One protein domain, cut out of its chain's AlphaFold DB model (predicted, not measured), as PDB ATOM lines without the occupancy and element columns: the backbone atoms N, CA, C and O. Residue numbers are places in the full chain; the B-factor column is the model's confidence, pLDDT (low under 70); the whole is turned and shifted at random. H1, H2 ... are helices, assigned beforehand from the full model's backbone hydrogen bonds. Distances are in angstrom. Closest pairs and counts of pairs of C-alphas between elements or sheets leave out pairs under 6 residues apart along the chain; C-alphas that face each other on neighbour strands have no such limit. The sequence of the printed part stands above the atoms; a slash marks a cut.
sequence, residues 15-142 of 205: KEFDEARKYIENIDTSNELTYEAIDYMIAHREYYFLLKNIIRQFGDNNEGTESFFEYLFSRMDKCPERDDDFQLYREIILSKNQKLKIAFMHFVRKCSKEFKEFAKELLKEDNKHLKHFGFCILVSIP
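This is residues 15 to 142 of the 205 residues of an uncharacterized protein of Hydrogenothermus sp (UniProt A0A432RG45). The chain winds in stacked helical turns, a short solenoid: H1, H3 and H5 form one row, H2, H4 and H6 run back in a second row, and the hairpin of H7 and H8 caps the end at H5 and H6. The printed part has 128 residues with eight named helices, H1 to H8 in order, and no named strand; the class is all helix. It is compact, with a radius of gyration of the C-alphas of 14.4 A, and only just elongated, spanning 41 by 27 by 23 A.

H1, residues 17 to 25, begins at C-alpha 17 (-43.030, -19.585, -39.751). H2 is residues 31 to 43, 18.5 A long; H3 47 to 58; H4 66 to 75; H5 83 to 94, 17.1 A; H6 98 to 110, 18.4 A; H7 116 to 122. H8, residues 128 to 138, ends at C-alpha 138 (-43.856, -52.445, -53.602).

H1 and H2 touch, C-alphas of Ala 20 and Ala 37 closest at 4.6 A, at a steep tilt of 55 degrees, opposite ways. H3 touches H1 with residues 50 to 54 alone, Glu 25 and Asn 53 having the closest C-alphas, 6.3 A. H3 and H5 touch, the same way at 22 degrees, closest C-alphas Tyr 48 and Asp 85, 5.8 A. H4 and H6 touch, the same way at 29 degrees, closest C-alphas Glu 70 and Ala 103, 5.3 A. H7 and H8 form a hairpin, closest C-alphas Ala 119 and Gly 134, 4.1 A. H8 touches H6, closest C-alphas Arg 109 and Ile 137, 5.6 A. H1 and H8 are apart. Every O i to N i+4 pair is within hydrogen-bond range in H2, H3, H4, H6, H7 and H8; in H1 3 of 5 are, in H5 7 of 8.

The farthest C-alphas, Lys 15 and Asp 126, are 44.4 A apart. The printed part has no cut and no long link. Mean pLDDT of the printed part is 90.0; residues 77 and 79 to 80 are under 70.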
ATOM      1  N   LYS A  15     -39.443 -15.007 -43.682       77.12
ATOM      2  CA  LYS A  15     -38.383 -15.092 -42.666       77.12
ATOM      3  C   LYS A  15     -38.836 -15.877 -41.443       77.12
ATOM      4  O   LYS A  15     -38.002 -16.470 -40.765       77.12
ATOM      5  N   GLU A  16     -40.142 -15.910 -41.191       85.69
ATOM      6  CA  GLU A  16     -40.734 -16.536 -40.012       85.69
ATOM      7  C   GLU A  16     -41.856 -17.509 -40.386       85.69
ATOM      8  O   GLU A  16     -42.610 -17.295 -41.339       85.69
ATOM      9  N   PHE A  17     -41.999 -18.563 -39.579       89.38
ATOM     10  CA  PHE A  17     -43.030 -19.585 -39.751       89.38
ATOM     11  C   PHE A  17     -44.439 -18.984 -39.774       89.38
ATOM     12  O   PHE A  17     -45.244 -19.350 -40.625       89.38
ATOM     13  N   ASP A  18     -44.725 -18.023 -38.892       88.94
ATOM     14  CA  ASP A  18     -46.047 -17.396 -38.787       88.94
ATOM     15  C   ASP A  18     -46.448 -16.603 -40.041       88.94
ATOM     16  O   ASP A  18     -47.640 -16.399 -40.288       88.94
ATOM     17  N   GLU A  19     -45.484 -16.167 -40.856       89.06
ATOM     18  CA  GLU A  19     -45.768 -15.520 -42.138       89.06
ATOM     19  C   GLU A  19     -46.220 -16.552 -43.174       89.06
ATOM     20  O   GLU A  19     -47.290 -16.396 -43.765       89.06
ATOM     21  N   ALA A  20     -45.454 -17.635 -43.337       90.38
ATOM     22  CA  ALA A  20     -45.773 -18.721 -44.263       90.38
ATOM     23  C   ALA A  20     -47.061 -19.461 -43.854       90.38
ATOM     24  O   ALA A  20     -47.899 -19.801 -44.691       90.38
ATOM     25  N   ARG A  21     -47.262 -19.651 -42.545       92.88
ATOM     26  CA  ARG A  21     -48.421 -20.318 -41.944       92.88
ATOM     27  C   ARG A  21     -49.750 -19.781 -42.469       92.88
ATOM     28  O   ARG A  21     -50.632 -20.573 -42.793       92.88
ATOM     29  N   LYS A  22     -49.890 -18.457 -42.573       90.19
ATOM     30  CA  LYS A  22     -51.142 -17.797 -42.984       90.19
ATOM     31  C   LYS A  22     -51.599 -18.232 -44.377       90.19
ATOM     32  O   LYS A  22     -52.795 -18.397 -44.593       90.19
ATOM     33  N   TYR A  23     -50.654 -18.454 -45.288       91.44
ATOM     34  CA  TYR A  23     -50.938 -18.876 -46.662       91.44
ATOM     35  C   TYR A  23     -51.203 -20.380 -46.770       91.44
ATOM     36  O   TYR A  23     -51.953 -20.809 -47.635       91.44
ATOM     37  N   ILE A  24     -50.656 -21.187 -45.856       92.38
ATOM     38  CA  ILE A  24     -50.969 -22.620 -45.780       92.38
ATOM     39  C   ILE A  24     -52.330 -22.870 -45.124       92.38
ATOM     40  O   ILE A  24     -53.043 -23.786 -45.524       92.38
ATOM     41  N   GLU A  25     -52.717 -22.077 -44.121       90.81
ATOM     42  CA  GLU A  25     -54.025 -22.207 -43.463       90.81
ATOM     43  C   GLU A  25     -55.191 -21.706 -44.327       90.81
ATOM     44  O   GLU A  25     -56.327 -22.124 -44.077       90.81
ATOM     45  N   ASN A  26     -54.902 -20.835 -45.304       86.88
ATOM     46  CA  ASN A  26     -55.856 -20.251 -46.241       86.88
ATOM     47  C   ASN A  26     -55.255 -20.147 -47.659       86.88
ATOM     48  O   ASN A  26     -54.741 -19.100 -48.072       86.88
ATOM     49  N   ILE A  27     -55.313 -21.255 -48.396       82.88
ATOM     50  CA  ILE A  27     -54.622 -21.427 -49.684       82.88
ATOM     51  C   ILE A  27     -55.210 -20.563 -50.813       82.88
ATOM     52  O   ILE A  27     -54.490 -20.207 -51.746       82.88
ATOM     53  N   ASP A  28     -56.466 -20.131 -50.686       75.94
ATOM     54  CA  ASP A  28     -57.186 -19.369 -51.718       75.94
ATOM     55  C   ASP A  28     -56.795 -17.882 -51.791       75.94
ATOM     56  O   ASP A  28     -57.288 -17.135 -52.636       75.94
ATOM     57  N   THR A  29     -55.909 -17.422 -50.904       73.31
ATOM     58  CA  THR A  29     -55.614 -15.990 -50.755       73.31
ATOM     59  C   THR A  29     -54.674 -15.446 -51.842       73.31
ATOM     60  O   THR A  29     -54.854 -14.318 -52.300       73.31
ATOM     61  N   SER A  30     -53.649 -16.210 -52.249       80.69
ATOM     62  CA  SER A  30     -52.694 -15.828 -53.306       80.69
ATOM     63  C   SER A  30     -51.847 -17.020 -53.763       80.69
ATOM     64  O   SER A  30     -51.038 -17.528 -52.993       80.69
ATOM     65  N   ASN A  31     -51.966 -17.417 -55.036       81.38
ATOM     66  CA  ASN A  31     -51.252 -18.581 -55.577       81.38
ATOM     67  C   ASN A  31     -49.720 -18.472 -55.448       81.38
ATOM     68  O   ASN A  31     -49.084 -19.435 -55.033       81.38
ATOM     69  N   GLU A  32     -49.125 -17.319 -55.779       86.69
ATOM     70  CA  GLU A  32     -47.665 -17.117 -55.701       86.69
ATOM     71  C   GLU A  32     -47.163 -17.281 -54.258       86.69
ATOM     72  O   GLU A  32     -46.243 -18.055 -54.002       86.69
ATOM     73  N   LEU A  33     -47.826 -16.622 -53.303       88.50
ATOM     74  CA  LEU A  33     -47.426 -16.653 -51.893       88.50
ATOM     75  C   LEU A  33     -47.685 -18.018 -51.249       88.50
ATOM     76  O   LEU A  33     -46.929 -18.429 -50.372       88.50
ATOM     77  N   THR A  34     -48.704 -18.749 -51.704       90.50
ATOM     78  CA  THR A  34     -48.937 -20.130 -51.276       90.50
ATOM     79  C   THR A  34     -47.793 -21.046 -51.715       90.50
ATOM     80  O   THR A  34     -47.308 -21.829 -50.900       90.50
ATOM     81  N   TYR A  35     -47.320 -20.951 -52.961       91.62
ATOM     82  CA  TYR A  35     -46.186 -21.764 -53.420       91.62
ATOM     83  C   TYR A  35     -44.895 -21.434 -52.663       91.62
ATOM     84  O   TYR A  35     -44.194 -22.338 -52.216       91.62
ATOM     85  N   GLU A  36     -44.629 -20.152 -52.411       89.88
ATOM     86  CA  GLU A  36     -43.494 -19.739 -51.578       89.88
ATOM     87  C   GLU A  36     -43.608 -20.236 -50.131       89.88
ATOM     88  O   GLU A  36     -42.608 -20.600 -49.508       89.88
ATOM     89  N   ALA A  37     -44.825 -20.278 -49.584       92.38
ATOM     90  CA  ALA A  37     -45.066 -20.810 -48.251       92.38
ATOM     91  C   ALA A  37     -44.839 -22.327 -48.210       92.38
ATOM     92  O   ALA A  37     -44.251 -22.819 -47.250       92.38
ATOM     93  N   ILE A  38     -45.239 -23.065 -49.252       93.00
ATOM     94  CA  ILE A  38     -44.938 -24.498 -49.395       93.00
ATOM     95  C   ILE A  38     -43.427 -24.724 -49.393       93.00
ATOM     96  O   ILE A  38     -42.935 -25.546 -48.620       93.00
ATOM     97  N   ASP A  39     -42.691 -23.958 -50.199       91.44
ATOM     98  CA  ASP A  39     -41.232 -24.035 -50.265       91.44
ATOM     99  C   ASP A  39     -40.581 -23.756 -48.907       91.44
ATOM    100  O   ASP A  39     -39.691 -24.495 -48.483       91.44
ATOM    101  N   TYR A  40     -41.067 -22.740 -48.185       92.44
ATOM    102  CA  TYR A  40     -40.623 -22.462 -46.821       92.44
ATOM    103  C   TYR A  40     -40.860 -23.659 -45.891       92.44
ATOM    104  O   TYR A  40     -39.928 -24.087 -45.206       92.44
ATOM    105  N   MET A  41     -42.078 -24.214 -45.869       91.69
ATOM    106  CA  MET A  41     -42.430 -25.336 -44.988       91.69
ATOM    107  C   MET A  41     -41.561 -26.561 -45.269       91.69
ATOM    108  O   MET A  41     -41.074 -27.205 -44.342       91.69
ATOM    109  N   ILE A  42     -41.329 -26.867 -46.543       90.12
ATOM    110  CA  ILE A  42     -40.505 -27.999 -46.965       90.12
ATOM    111  C   ILE A  42     -39.044 -27.786 -46.564       90.12
ATOM    112  O   ILE A  42     -38.453 -28.673 -45.947       90.12
ATOM    113  N   ALA A  43     -38.478 -26.604 -46.826       89.19
ATOM    114  CA  ALA A  43     -37.097 -26.281 -46.459       89.19
ATOM    115  C   ALA A  43     -36.843 -26.401 -44.944       89.19
ATOM    116  O   ALA A  43     -35.755 -26.800 -44.523       89.19
ATOM    117  N   HIS A  44     -37.859 -26.109 -44.127       89.38
ATOM    118  CA  HIS A  44     -37.802 -26.202 -42.665       89.38
ATOM    119  C   HIS A  44     -38.326 -27.538 -42.108       89.38
ATOM    120  O   HIS A  44     -38.350 -27.724 -40.896       89.38
ATOM    121  N   ARG A  45     -38.676 -28.504 -42.972       87.69
ATOM    122  CA  ARG A  45     -39.194 -29.839 -42.609       87.69
ATOM    123  C   ARG A  45     -40.500 -29.821 -41.806       87.69
ATOM    124  O   ARG A  45     -40.806 -30.755 -41.060       87.69
ATOM    125  N   GLU A  46     -41.327 -28.810 -42.035       90.44
ATOM    126  CA  GLU A  46     -42.661 -28.648 -41.446       90.44
ATOM    127  C   GLU A  46     -43.726 -29.487 -42.181       90.44
ATOM    128  O   GLU A  46     -44.861 -29.059 -42.406       90.44
ATOM    129  N   TYR A  47     -43.363 -30.716 -42.571       89.31
ATOM    130  CA  TYR A  47     -44.195 -31.601 -43.393       89.31
ATOM    131  C   TYR A  47     -45.521 -31.947 -42.720       89.31
ATOM    132  O   TYR A  47     -46.563 -31.883 -43.364       89.31
ATOM    133  N   TYR A  48     -45.495 -32.252 -41.420       91.12
ATOM    134  CA  TYR A  48     -46.697 -32.581 -40.660       91.12
ATOM    135  C   TYR A  48     -47.720 -31.441 -40.723       91.12
ATOM    136  O   TYR A  48     -48.883 -31.655 -41.058       91.12
ATOM    137  N   PHE A  49     -47.279 -30.207 -40.446       92.75
ATOM    138  CA  PHE A  49     -48.143 -29.029 -40.484       92.75
ATOM    139  C   PHE A  49     -48.715 -28.795 -41.887       92.75
ATOM    140  O   PHE A  49     -49.916 -28.545 -42.036       92.75
ATOM    141  N   LEU A  50     -47.858 -28.904 -42.904       93.12
ATOM    142  CA  LEU A  50     -48.233 -28.735 -44.299       93.12
ATOM    143  C   LEU A  50     -49.280 -29.774 -44.721       93.12
ATOM    144  O   LEU A  50     -50.394 -29.410 -45.088       93.12
ATOM    145  N   LEU A  51     -48.962 -31.064 -44.601       93.88
ATOM    146  CA  LEU A  51     -49.830 -32.164 -45.022       93.88
ATOM    147  C   LEU A  51     -51.157 -32.172 -44.264       93.88
ATOM    148  O   LEU A  51     -52.209 -32.330 -44.880       93.88
ATOM    149  N   LYS A  52     -51.137 -31.912 -42.952       95.06
ATOM    150  CA  LYS A  52     -52.357 -31.795 -42.146       95.06
ATOM    151  C   LYS A  52     -53.288 -30.700 -42.668       95.06
ATOM    152  O   LYS A  52     -54.500 -30.898 -42.726       95.06
ATOM    153  N   ASN A  53     -52.747 -29.547 -43.066       94.44
ATOM    154  CA  ASN A  53     -53.554 -28.467 -43.633       94.44
ATOM    155  C   ASN A  53     -54.052 -28.772 -45.047       94.44
ATOM    156  O   ASN A  53     -55.175 -28.385 -45.371       94.44
ATOM    157  N   ILE A  54     -53.264 -29.484 -45.852       94.69
ATOM    158  CA  ILE A  54     -53.675 -29.957 -47.180       94.69
ATOM    159  C   ILE A  54     -54.842 -30.941 -47.059       94.69
ATOM    160  O   ILE A  54     -55.854 -30.771 -47.732       94.69
ATOM    161  N   ILE A  55     -54.754 -31.919 -46.154       95.19
ATOM    162  CA  ILE A  55     -55.839 -32.875 -45.886       95.19
ATOM    163  C   ILE A  55     -57.082 -32.150 -45.368       95.19
ATOM    164  O   ILE A  55     -58.176 -32.387 -45.869       95.19
ATOM    165  N   ARG A  56     -56.929 -31.226 -44.410       94.94
ATOM    166  CA  ARG A  56     -58.053 -30.454 -43.856       94.94
ATOM    167  C   ARG A  56     -58.816 -29.674 -44.930       94.94
ATOM    168  O   ARG A  56     -60.038 -29.612 -44.867       94.94
ATOM    169  N   GLN A  57     -58.104 -29.045 -45.863       92.62
ATOM    170  CA  GLN A  57     -58.711 -28.189 -46.888       92.62
ATOM    171  C   GLN A  57     -59.236 -28.985 -48.083       92.62
ATOM    172  O   GLN A  57     -60.291 -28.651 -48.613       92.62
ATOM    173  N   PHE A  58     -58.532 -30.042 -48.490       94.19
ATOM    174  CA  PHE A  58     -58.807 -30.728 -49.751       94.19
ATOM    175  C   PHE A  58     -59.236 -32.184 -49.608       94.19
ATOM    176  O   PHE A  58     -59.706 -32.753 -50.583       94.19
ATOM    177  N   GLY A  59     -59.087 -32.819 -48.446       92.19
ATOM    178  CA  GLY A  59     -59.257 -34.268 -48.291       92.19
ATOM    179  C   GLY A  59     -60.682 -34.771 -48.552       92.19
ATOM    180  O   GLY A  59     -60.868 -35.823 -49.169       92.19
ATOM    181  N   ASP A  60     -61.694 -34.010 -48.133       91.31
ATOM    182  CA  ASP A  60     -63.107 -34.399 -48.242       91.31
ATOM    183  C   ASP A  60     -63.833 -33.838 -49.475       91.31
ATOM    184  O   ASP A  60     -64.990 -34.193 -49.725       91.31
ATOM    185  N   ASN A  61     -63.164 -33.004 -50.272       87.88
ATOM    186  CA  ASN A  61     -63.692 -32.421 -51.506       87.88
ATOM    187  C   ASN A  61     -62.786 -32.771 -52.708       87.88
ATOM    188  O   ASN A  61     -61.799 -33.485 -52.576       87.88
ATOM    189  N   ASN A  62     -63.154 -32.327 -53.911       80.31
ATOM    190  CA  ASN A  62     -62.335 -32.485 -55.128       80.31
ATOM    191  C   ASN A  62     -61.734 -31.144 -55.591       80.31
ATOM    192  O   ASN A  62     -61.412 -30.965 -56.777       80.31
ATOM    193  N   GLU A  63     -61.629 -30.196 -54.661       85.94
ATOM    194  CA  GLU A  63     -61.021 -28.890 -54.886       85.94
ATOM    195  C   GLU A  63     -59.492 -29.014 -54.943       85.94
ATOM    196  O   GLU A  63     -58.914 -30.085 -54.725       85.94
ATOM    197  N   GLY A  64     -58.838 -27.922 -55.330       84.44
ATOM    198  CA  GLY A  64     -57.430 -27.934 -55.703       84.44
ATOM    199  C   GLY A  64     -57.201 -28.427 -57.137       84.44
ATOM    200  O   GLY A  64     -58.003 -29.155 -57.747       84.44
ATOM    201  N   THR A  65     -56.094 -27.981 -57.717       87.50
ATOM    202  CA  THR A  65     -55.659 -28.397 -59.052       87.50
ATOM    203  C   THR A  65     -54.653 -29.534 -58.948       87.50
ATOM    204  O   THR A  65     -53.937 -29.670 -57.959       87.50
ATOM    205  N   GLU A  66     -54.580 -30.360 -59.988       89.31
ATOM    206  CA  GLU A  66     -53.553 -31.400 -60.094       89.31
ATOM    207  C   GLU A  66     -52.148 -30.792 -60.036       89.31
ATOM    208  O   GLU A  66     -51.340 -31.209 -59.215       89.31
ATOM    209  N   SER A  67     -51.919 -29.707 -60.784       90.25
ATOM    210  CA  SER A  67     -50.652 -28.967 -60.794       90.25
ATOM    211  C   SER A  67     -50.203 -28.483 -59.413       90.25
ATOM    212  O   SER A  67     -49.009 -28.466 -59.127       90.25
ATOM    213  N   PHE A  68     -51.145 -28.108 -58.544       93.00
ATOM    214  CA  PHE A  68     -50.842 -27.679 -57.184       93.00
ATOM    215  C   PHE A  68     -50.311 -28.844 -56.341       93.00
ATOM    216  O   PHE A  68     -49.268 -28.718 -55.696       93.00
ATOM    217  N   PHE A  69     -50.989 -29.995 -56.373       94.94
ATOM    218  CA  PHE A  69     -50.545 -31.178 -55.631       94.94
ATOM    219  C   PHE A  69     -49.254 -31.766 -56.206       94.94
ATOM    220  O   PHE A  69     -48.382 -32.188 -55.449       94.94
ATOM    221  N   GLU A  70     -49.100 -31.767 -57.530       92.69
ATOM    222  CA  GLU A  70     -47.854 -32.173 -58.176       92.69
ATOM    223  C   GLU A  70     -46.689 -31.283 -57.751       92.69
ATOM    224  O   GLU A  70     -45.634 -31.809 -57.396       92.69
ATOM    225  N   TYR A  71     -46.883 -29.960 -57.718       93.06
ATOM    226  CA  TYR A  71     -45.873 -29.040 -57.204       93.06
ATOM    227  C   TYR A  71     -45.525 -29.381 -55.754       93.06
ATOM    228  O   TYR A  71     -44.360 -29.664 -55.476       93.06
ATOM    229  N   LEU A  72     -46.523 -29.451 -54.863       93.25
ATOM    230  CA  LEU A  72     -46.343 -29.767 -53.443       93.25
ATOM    231  C   LEU A  72     -45.448 -30.994 -53.241       93.25
ATOM    232  O   LEU A  72     -44.430 -30.916 -52.556       93.25
ATOM    233  N   PHE A  73     -45.807 -32.119 -53.858       93.31
ATOM    234  CA  PHE A  73     -45.056 -33.349 -53.658       93.31
ATOM    235  C   PHE A  73     -43.748 -33.406 -54.456       93.31
ATOM    236  O   PHE A  73     -42.831 -34.116 -54.056       93.31
ATOM    237  N   SER A  74     -43.610 -32.658 -55.555       89.94
ATOM    238  CA  SER A  74     -42.336 -32.568 -56.287       89.94
ATOM    239  C   SER A  74     -41.237 -31.869 -55.486       89.94
ATOM    240  O   SER A  74     -40.056 -32.117 -55.724       89.94
ATOM    241  N   ARG A  75     -41.628 -30.998 -54.548       89.19
ATOM    242  CA  ARG A  75     -40.714 -30.237 -53.696       89.19
ATOM    243  C   ARG A  75     -40.288 -31.011 -52.454       89.19
ATOM    244  O   ARG A  75     -39.268 -30.670 -51.870       89.19
ATOM    245  N   MET A  76     -41.016 -32.062 -52.075       87.25
ATOM    246  CA  MET A  76     -40.625 -32.943 -50.976       87.25
ATOM    247  C   MET A  76     -39.402 -33.767 -51.405       87.25
ATOM    248  O   MET A  76     -39.512 -34.800 -52.057       87.25
ATOM    249  N   ASP A  77     -38.219 -33.255 -51.074       67.75
ATOM    250  CA  ASP A  77     -36.903 -33.809 -51.408       67.75
ATOM    251  C   ASP A  77     -36.587 -35.106 -50.653       67.75
ATOM    252  O   ASP A  77     -35.820 -35.948 -51.124       67.75
ATOM    253  N   LYS A  78     -37.189 -35.269 -49.473       70.06
ATOM    254  CA  LYS A  78     -37.075 -36.448 -48.619       70.06
ATOM    255  C   LYS A  78     -38.446 -36.932 -48.218       70.06
ATOM    256  O   LYS A  78     -39.352 -36.132 -48.001       70.06
ATOM    257  N   CYS A  79     -38.563 -38.245 -48.067       69.62
ATOM    258  CA  CYS A  79     -39.723 -38.855 -47.440       69.62
ATOM    259  C   CYS A  79     -39.698 -38.535 -45.950       69.62
ATOM    260  O   CYS A  79     -38.717 -38.868 -45.286       69.62
ATOM    261  N   PRO A  80     -40.730 -37.884 -45.408       67.62
ATOM    262  CA  PRO A  80     -40.898 -37.812 -43.967       67.62
ATOM    263  C   PRO A  80     -41.010 -39.225 -43.369       67.62
ATOM    264  O   PRO A  80     -41.798 -40.046 -43.831       67.62
ATOM    265  N   GLU A  81     -40.190 -39.502 -42.353       71.19
ATOM    266  CA  GLU A  81     -40.059 -40.829 -41.722       71.19
ATOM    267  C   GLU A  81     -40.731 -40.909 -40.339       71.19
ATOM    268  O   GLU A  81     -40.597 -41.918 -39.653       71.19
ATOM    269  N   ARG A  82     -41.404 -39.846 -39.874       76.88
ATOM    270  CA  ARG A  82     -42.042 -39.867 -38.548       76.88
ATOM    271  C   ARG A  82     -43.336 -40.671 -38.608       76.88
ATOM    272  O   ARG A  82     -44.127 -40.482 -39.528       76.88
ATOM    273  N   ASP A  83     -43.606 -41.457 -37.570       75.06
ATOM    274  CA  ASP A  83     -44.855 -42.224 -37.443       75.06
ATOM    275  C   ASP A  83     -46.106 -41.335 -37.596       75.06
ATOM    276  O   ASP A  83     -47.075 -41.709 -38.257       75.06
ATOM    277  N   ASP A  84     -46.056 -40.112 -37.059       80.81
ATOM    278  CA  ASP A  84     -47.132 -39.122 -37.197       80.81
ATOM    279  C   ASP A  84     -47.377 -38.709 -38.661       80.81
ATOM    280  O   ASP A  84     -48.515 -38.438 -39.050       80.81
ATOM    281  N   ASP A  85     -46.331 -38.686 -39.495       83.62
ATOM    282  CA  ASP A  85     -46.446 -38.388 -40.926       83.62
ATOM    283  C   ASP A  85     -47.091 -39.576 -41.680       83.62
ATOM    284  O   ASP A  85     -47.878 -39.370 -42.608       83.62
ATOM    285  N   PHE A  86     -46.867 -40.822 -41.237       86.88
ATOM    286  CA  PHE A  86     -47.516 -42.012 -41.814       86.88
ATOM    287  C   PHE A  86     -49.026 -42.038 -41.596       86.88
ATOM    288  O   PHE A  86     -49.771 -42.494 -42.473       86.88
ATOM    289  N   GLN A  87     -49.504 -41.517 -40.467       90.75
ATOM    290  CA  GLN A  87     -50.939 -41.372 -40.243       90.75
ATOM    291  C   GLN A  87     -51.561 -40.397 -41.253       90.75
ATOM    292  O   GLN A  87     -52.599 -40.702 -41.846       90.75
ATOM    293  N   LEU A  88     -50.887 -39.280 -41.537       93.44
ATOM    294  CA  LEU A  88     -51.331 -38.326 -42.556       93.44
ATOM    295  C   LEU A  88     -51.322 -38.945 -43.963       93.44
ATOM    296  O   LEU A  88     -52.225 -38.688 -44.756       93.44
ATOM    297  N   TYR A  89     -50.369 -39.824 -44.280       93.56
ATOM    298  CA  TYR A  89     -50.386 -40.561 -45.550       93.56
ATOM    299  C   TYR A  89     -51.590 -41.477 -45.686       93.56
ATOM    300  O   TYR A  89     -52.205 -41.522 -46.750       93.56
ATOM    301  N   ARG A  90     -51.974 -42.177 -44.615       94.62
ATOM    302  CA  ARG A  90     -53.188 -43.004 -44.610       94.62
ATOM    303  C   ARG A  90     -54.428 -42.153 -44.864       94.62
ATOM    304  O   ARG A  90     -55.275 -42.547 -45.665       94.62
ATOM    305  N   GLU A  91     -54.505 -40.976 -44.253       95.38
ATOM    306  CA  GLU A  91     -55.584 -40.016 -44.501       95.38
ATOM    307  C   GLU A  91     -55.609 -39.538 -45.960       95.38
ATOM    308  O   GLU A  91     -56.674 -39.526 -46.576       95.38
ATOM    309  N   ILE A  92     -54.450 -39.244 -46.561       95.69
ATOM    310  CA  ILE A  92     -54.359 -38.895 -47.988       95.69
ATOM    311  C   ILE A  92     -54.855 -40.048 -48.866       95.69
ATOM    312  O   ILE A  92     -55.679 -39.822 -49.753       95.69
ATOM    313  N   ILE A  93     -54.413 -41.283 -48.614       95.50
ATOM    314  CA  ILE A  93     -54.809 -42.468 -49.396       95.50
ATOM    315  C   ILE A  93     -56.324 -42.702 -49.324       95.50
ATOM    316  O   ILE A  93     -56.946 -43.088 -50.317       95.50
ATOM    317  N   LEU A  94     -56.923 -42.462 -48.158       95.38
ATOM    318  CA  LEU A  94     -58.357 -42.639 -47.918       95.38
ATOM    319  C   LEU A  94     -59.202 -41.420 -48.306       95.38
ATOM    320  O   LEU A  94     -60.431 -41.514 -48.305       95.38
ATOM    321  N   SER A  95     -58.572 -40.302 -48.664       95.69
ATOM    322  CA  SER A  95     -59.267 -39.072 -49.030       95.69
ATOM    323  C   SER A  95     -60.185 -39.258 -50.244       95.69
ATOM    324  O   SER A  95     -59.999 -40.130 -51.107       95.69
ATOM    325  N   LYS A  96     -61.214 -38.413 -50.345       94.81
ATOM    326  CA  LYS A  96     -62.112 -38.385 -51.511       94.81
ATOM    327  C   LYS A  96     -61.460 -37.699 -52.710       94.81
ATOM    328  O   LYS A  96     -61.843 -37.992 -53.844       94.81
ATOM    329  N   ASN A  97     -60.449 -36.869 -52.460       95.44
ATOM    330  CA  ASN A  97     -59.749 -36.095 -53.471       95.44
ATOM    331  C   ASN A  97     -58.860 -36.966 -54.363       95.44
ATOM    332  O   ASN A  97     -57.784 -37.420 -53.972       95.44
ATOM    333  N   GLN A  98     -59.307 -37.210 -55.593       93.81
ATOM    334  CA  GLN A  98     -58.571 -38.075 -56.521       93.81
ATOM    335  C   GLN A  98     -57.259 -37.446 -56.995       93.81
ATOM    336  O   GLN A  98     -56.265 -38.155 -57.120       93.81
ATOM    337  N   LYS A  99     -57.231 -36.125 -57.206       95.38
ATOM    338  CA  LYS A  99     -56.030 -35.412 -57.668       95.38
ATOM    339  C   LYS A  99     -54.926 -35.478 -56.613       95.38
ATOM    340  O   LYS A  99     -53.790 -35.810 -56.936       95.38
ATOM    341  N   LEU A 100     -55.287 -35.253 -55.346       95.81
ATOM    342  CA  LEU A 100     -54.370 -35.378 -54.214       95.81
ATOM    343  C   LEU A 100     -53.802 -36.802 -54.114       95.81
ATOM    344  O   LEU A 100     -52.591 -36.971 -53.985       95.81
ATOM    345  N   LYS A 101     -54.655 -37.829 -54.228       94.62
ATOM    346  CA  LYS A 101     -54.226 -39.237 -54.190       94.62
ATOM    347  C   LYS A 101     -53.280 -39.610 -55.320       94.62
ATOM    348  O   LYS A 101     -52.303 -40.308 -55.073       94.62
ATOM    349  N   ILE A 102     -53.571 -39.171 -56.545       93.38
ATOM    350  CA  ILE A 102     -52.737 -39.461 -57.717       93.38
ATOM    351  C   ILE A 102     -51.365 -38.805 -57.557       93.38
ATOM    352  O   ILE A 102     -50.346 -39.482 -57.683       93.38
ATOM    353  N   ALA A 103     -51.328 -37.521 -57.194       94.88
ATOM    354  CA  ALA A 103     -50.073 -36.810 -56.974       94.88
ATOM    355  C   ALA A 103     -49.256 -37.438 -55.829       94.88
ATOM    356  O   ALA A 103     -48.045 -37.630 -55.962       94.88
ATOM    357  N   PHE A 104     -49.921 -37.850 -54.745       94.75
ATOM    358  CA  PHE A 104     -49.273 -38.560 -53.646       94.75
ATOM    359  C   PHE A 104     -48.734 -39.931 -54.075       94.75
ATOM    360  O   PHE A 104     -47.601 -40.274 -53.752       94.75
ATOM    361  N   MET A 105     -49.492 -40.701 -54.864       92.62
ATOM    362  CA  MET A 105     -49.022 -41.971 -55.422       92.62
ATOM    363  C   MET A 105     -47.770 -41.770 -56.284       92.62
ATOM    364  O   MET A 105     -46.805 -42.518 -56.143       92.62
ATOM    365  N   HIS A 106     -47.743 -40.748 -57.145       92.06
ATOM    366  CA  HIS A 106     -46.559 -40.432 -57.948       92.06
ATOM    367  C   HIS A 106     -45.337 -40.124 -57.082       92.06
ATOM    368  O   HIS A 106     -44.235 -40.577 -57.390       92.06
ATOM    369  N   PHE A 107     -45.523 -39.379 -55.996       92.00
ATOM    370  CA  PHE A 107     -44.462 -39.091 -55.039       92.00
ATOM    371  C   PHE A 107     -43.940 -40.345 -54.344       92.00
ATOM    372  O   PHE A 107     -42.748 -40.632 -54.408       92.00
ATOM    373  N   VAL A 108     -44.834 -41.145 -53.765       91.62
ATOM    374  CA  VAL A 108     -44.449 -42.362 -53.047       91.62
ATOM    375  C   VAL A 108     -43.766 -43.366 -53.979       91.62
ATOM    376  O   VAL A 108     -42.785 -43.989 -53.586       91.62
ATOM    377  N   ARG A 109     -44.215 -43.500 -55.234       89.19
ATOM    378  CA  ARG A 109     -43.560 -44.370 -56.226       89.19
ATOM    379  C   ARG A 109     -42.149 -43.898 -56.584       89.19
ATOM    380  O   ARG A 109     -41.270 -44.735 -56.770       89.19
ATOM    381  N   LYS A 110     -41.905 -42.581 -56.651       88.81
ATOM    382  CA  LYS A 110     -40.554 -42.026 -56.865       88.81
ATOM    383  C   LYS A 110     -39.608 -42.339 -55.704       88.81
ATOM    384  O   LYS A 110     -38.412 -42.481 -55.934       88.81
ATOM    385  N   CYS A 111     -40.150 -42.487 -54.500       88.31
ATOM    386  CA  CYS A 111     -39.411 -42.822 -53.288       88.31
ATOM    387  C   CYS A 111     -39.784 -44.212 -52.744       88.31
ATOM    388  O   CYS A 111     -39.903 -44.438 -51.537       88.31
ATOM    389  N   SER A 112     -40.035 -45.165 -53.645       89.25
ATOM    390  CA  SER A 112     -40.598 -46.471 -53.286       89.25
ATOM    391  C   SER A 112     -39.710 -47.261 -52.318       89.25
ATOM    392  O   SER A 112     -40.217 -48.030 -51.501       89.25
ATOM    393  N   LYS A 113     -38.387 -47.054 -52.370       89.19
ATOM    394  CA  LYS A 113     -37.417 -47.714 -51.486       89.19
ATOM    395  C   LYS A 113     -37.559 -47.249 -50.039       89.19
ATOM    396  O   LYS A 113     -37.556 -48.082 -49.137       89.19
ATOM    397  N   GLU A 114     -37.717 -45.949 -49.833       88.56
ATOM    398  CA  GLU A 114     -37.914 -45.319 -48.528       88.56
ATOM    399  C   GLU A 114     -39.261 -45.737 -47.921       88.56
ATOM    400  O   GLU A 114     -39.357 -46.027 -46.731       88.56
ATOM    401  N   PHE A 115     -40.290 -45.887 -48.757       89.88
ATOM    402  CA  PHE A 115     -41.627 -46.303 -48.332       89.88
ATOM    403  C   PHE A 115     -41.819 -47.818 -48.183       89.88
ATOM    404  O   PHE A 115     -42.937 -48.271 -47.926       89.88
ATOM    405  N   LYS A 116     -40.763 -48.630 -48.310       91.38
ATOM    406  CA  LYS A 116     -40.871 -50.097 -48.296       91.38
ATOM    407  C   LYS A 116     -41.512 -50.645 -47.020       91.38
ATOM    408  O   LYS A 116     -42.379 -51.513 -47.109       91.38
ATOM    409  N   GLU A 117     -41.092 -50.184 -45.841       90.88
ATOM    410  CA  GLU A 117     -41.659 -50.691 -44.580       90.88
ATOM    411  C   GLU A 117     -43.105 -50.224 -44.389       90.88
ATOM    412  O   GLU A 117     -43.971 -51.052 -44.109       90.88
ATOM    413  N   PHE A 118     -43.399 -48.955 -44.685       91.19
ATOM    414  CA  PHE A 118     -44.769 -48.439 -44.699       91.19
ATOM    415  C   PHE A 118     -45.675 -49.247 -45.642       91.19
ATOM    416  O   PHE A 118     -46.776 -49.650 -45.272       91.19
ATOM    417  N   ALA A 119     -45.198 -49.590 -46.839       93.94
ATOM    418  CA  ALA A 119     -45.947 -50.404 -47.788       93.94
ATOM    419  C   ALA A 119     -46.262 -51.810 -47.251       93.94
ATOM    420  O   ALA A 119     -47.366 -52.320 -47.457       93.94
ATOM    421  N   LYS A 120     -45.333 -52.435 -46.513       93.88
ATOM    422  CA  LYS A 120     -45.593 -53.721 -45.844       93.88
ATOM    423  C   LYS A 120     -46.627 -53.601 -44.732       93.88
ATOM    424  O   LYS A 120     -47.363 -54.561 -44.506       93.88
ATOM    425  N   GLU A 121     -46.673 -52.480 -44.021       93.62
ATOM    426  CA  GLU A 121     -47.734 -52.220 -43.047       93.62
ATOM    427  C   GLU A 121     -49.085 -52.083 -43.742       93.62
ATOM    428  O   GLU A 121     -50.041 -52.740 -43.336       93.62
ATOM    429  N   LEU A 122     -49.147 -51.328 -44.843       94.81
ATOM    430  CA  LEU A 122     -50.363 -51.171 -45.641       94.81
ATOM    431  C   LEU A 122     -50.916 -52.510 -46.157       94.81
ATOM    432  O   LEU A 122     -52.129 -52.708 -46.165       94.81
ATOM    433  N   LEU A 123     -50.054 -53.464 -46.528       94.94
ATOM    434  CA  LEU A 123     -50.487 -54.808 -46.939       94.94
ATOM    435  C   LEU A 123     -51.193 -55.608 -45.829       94.94
ATOM    436  O   LEU A 123     -51.931 -56.549 -46.131       94.94
ATOM    437  N   LYS A 124     -50.974 -55.266 -44.555       93.62
ATOM    438  CA  LYS A 124     -51.596 -55.944 -43.404       93.62
ATOM    439  C   LYS A 124     -52.959 -55.359 -43.036       93.62
ATOM    440  O   LYS A 124     -53.682 -55.981 -42.266       93.62
ATOM    441  N   GLU A 125     -53.321 -54.208 -43.593       94.12
ATOM    442  CA  GLU A 125     -54.566 -53.506 -43.281       94.12
ATOM    443  C   GLU A 125     -55.801 -54.253 -43.778       94.12
ATOM    444  O   GLU A 125     -55.806 -54.818 -44.866       94.12
ATOM    445  N   ASP A 126     -56.917 -54.198 -43.056       91.88
ATOM    446  CA  ASP A 126     -58.176 -54.775 -43.555       91.88
ATOM    447  C   ASP A 126     -58.775 -53.964 -44.712       91.88
ATOM    448  O   ASP A 126     -59.497 -54.495 -45.564       91.88
ATOM    449  N   ASN A 127     -58.436 -52.677 -44.786       93.81
ATOM    450  CA  ASN A 127     -58.912 -51.793 -45.832       93.81
ATOM    451  C   ASN A 127     -58.274 -52.140 -47.192       93.81
ATOM    452  O   ASN A 127     -57.066 -52.013 -47.391       93.81
ATOM    453  N   LYS A 128     -59.115 -52.507 -48.166       91.69
ATOM    454  CA  LYS A 128     -58.682 -52.881 -49.522       91.69
ATOM    455  C   LYS A 128     -57.941 -51.768 -50.263       91.69
ATOM    456  O   LYS A 128     -57.043 -52.074 -51.036       91.69
ATOM    457  N   HIS A 129     -58.304 -50.503 -50.049       91.12
ATOM    458  CA  HIS A 129     -57.620 -49.377 -50.686       91.12
ATOM    459  C   HIS A 129     -56.215 -49.189 -50.119       91.12
ATOM    460  O   HIS A 129     -55.287 -48.981 -50.894       91.12
ATOM    461  N   LEU A 130     -56.045 -49.329 -48.800       94.56
ATOM    462  CA  LEU A 130     -54.723 -49.293 -48.169       94.56
ATOM    463  C   LEU A 130     -53.851 -50.456 -48.659       94.56
ATOM    464  O   LEU A 130     -52.740 -50.215 -49.121       94.56
ATOM    465  N   LYS A 131     -54.381 -51.688 -48.668       94.81
ATOM    466  CA  LYS A 131     -53.688 -52.863 -49.228       94.81
ATOM    467  C   LYS A 131     -53.243 -52.639 -50.669       94.81
ATOM    468  O   LYS A 131     -52.071 -52.826 -50.987       94.81
ATOM    469  N   HIS A 132     -54.166 -52.190 -51.517       93.25
ATOM    470  CA  HIS A 132     -53.876 -51.900 -52.916       93.25
ATOM    471  C   HIS A 132     -52.782 -50.833 -53.061       93.25
ATOM    472  O   HIS A 132     -51.868 -50.978 -53.870       93.25
ATOM    473  N   PHE A 133     -52.835 -49.780 -52.243       94.44
ATOM    474  CA  PHE A 133     -51.810 -48.744 -52.240       94.44
ATOM    475  C   PHE A 133     -50.443 -49.320 -51.851       94.44
ATOM    476  O   PHE A 133     -49.474 -49.103 -52.569       94.44
ATOM    477  N   GLY A 134     -50.370 -50.128 -50.787       95.12
ATOM    478  CA  GLY A 134     -49.143 -50.824 -50.383       95.12
ATOM    479  C   GLY A 134     -48.562 -51.699 -51.497       95.12
ATOM    480  O   GLY A 134     -47.363 -51.637 -51.769       95.12
ATOM    481  N   PHE A 135     -49.412 -52.446 -52.205       96.25
ATOM    482  CA  PHE A 135     -49.007 -53.221 -53.380       96.25
ATOM    483  C   PHE A 135     -48.384 -52.330 -54.470       96.25
ATOM    484  O   PHE A 135     -47.287 -52.621 -54.948       96.25
ATOM    485  N   CYS A 136     -49.028 -51.209 -54.805       94.56
ATOM    486  CA  CYS A 136     -48.545 -50.252 -55.806       94.56
ATOM    487  C   CYS A 136     -47.188 -49.622 -55.458       94.56
ATOM    488  O   CYS A 136     -46.426 -49.277 -56.364       94.56
ATOM    489  N   ILE A 137     -46.870 -49.460 -54.172       94.19
ATOM    490  CA  ILE A 137     -45.541 -49.004 -53.746       94.19
ATOM    491  C   ILE A 137     -44.516 -50.108 -53.996       94.19
ATOM    492  O   ILE A 137     -43.491 -49.863 -54.626       94.19
ATOM    493  N   LEU A 138     -44.798 -51.327 -53.527       95.88
ATOM    494  CA  LEU A 138     -43.856 -52.445 -53.602       95.88
ATOM    495  C   LEU A 138     -43.539 -52.853 -55.041       95.88
ATOM    496  O   LEU A 138     -42.378 -53.110 -55.345       95.88
ATOM    497  N   VAL A 139     -44.531 -52.856 -55.937       95.31
ATOM    498  CA  VAL A 139     -44.312 -53.143 -57.367       95.31
ATOM    499  C   VAL A 139     -43.436 -52.078 -58.044       95.31
ATOM    500  O   VAL A 139     -42.797 -52.340 -59.054       95.31
ATOM    501  N   SER A 140     -43.328 -50.888 -57.445       94.06
ATOM    502  CA  SER A 140     -42.454 -49.812 -57.921       94.06
ATOM    503  C   SER A 140     -41.016 -49.913 -57.385       94.06
ATOM    504  O   SER A 140     -40.217 -49.004 -57.614       94.06
ATOM    505  N   ILE A 141     -40.668 -50.965 -56.631       93.12
ATOM    506  CA  ILE A 141     -39.309 -51.193 -56.111       93.12
ATOM    507  C   ILE A 141     -38.573 -52.175 -57.038       93.12
ATOM    508  O   ILE A 141     -38.857 -53.376 -56.996       93.12
ATOM    509  N   PRO A 142     -37.606 -51.705 -57.849       87.88
ATOM    510  CA  PRO A 142     -36.907 -52.561 -58.801       87.88
ATOM    511  C   PRO A 142     -35.963 -53.537 -58.094       87.88
ATOM    512  O   PRO A 142     -35.262 -53.135 -57.163       87.88
TER     513      PRO A 142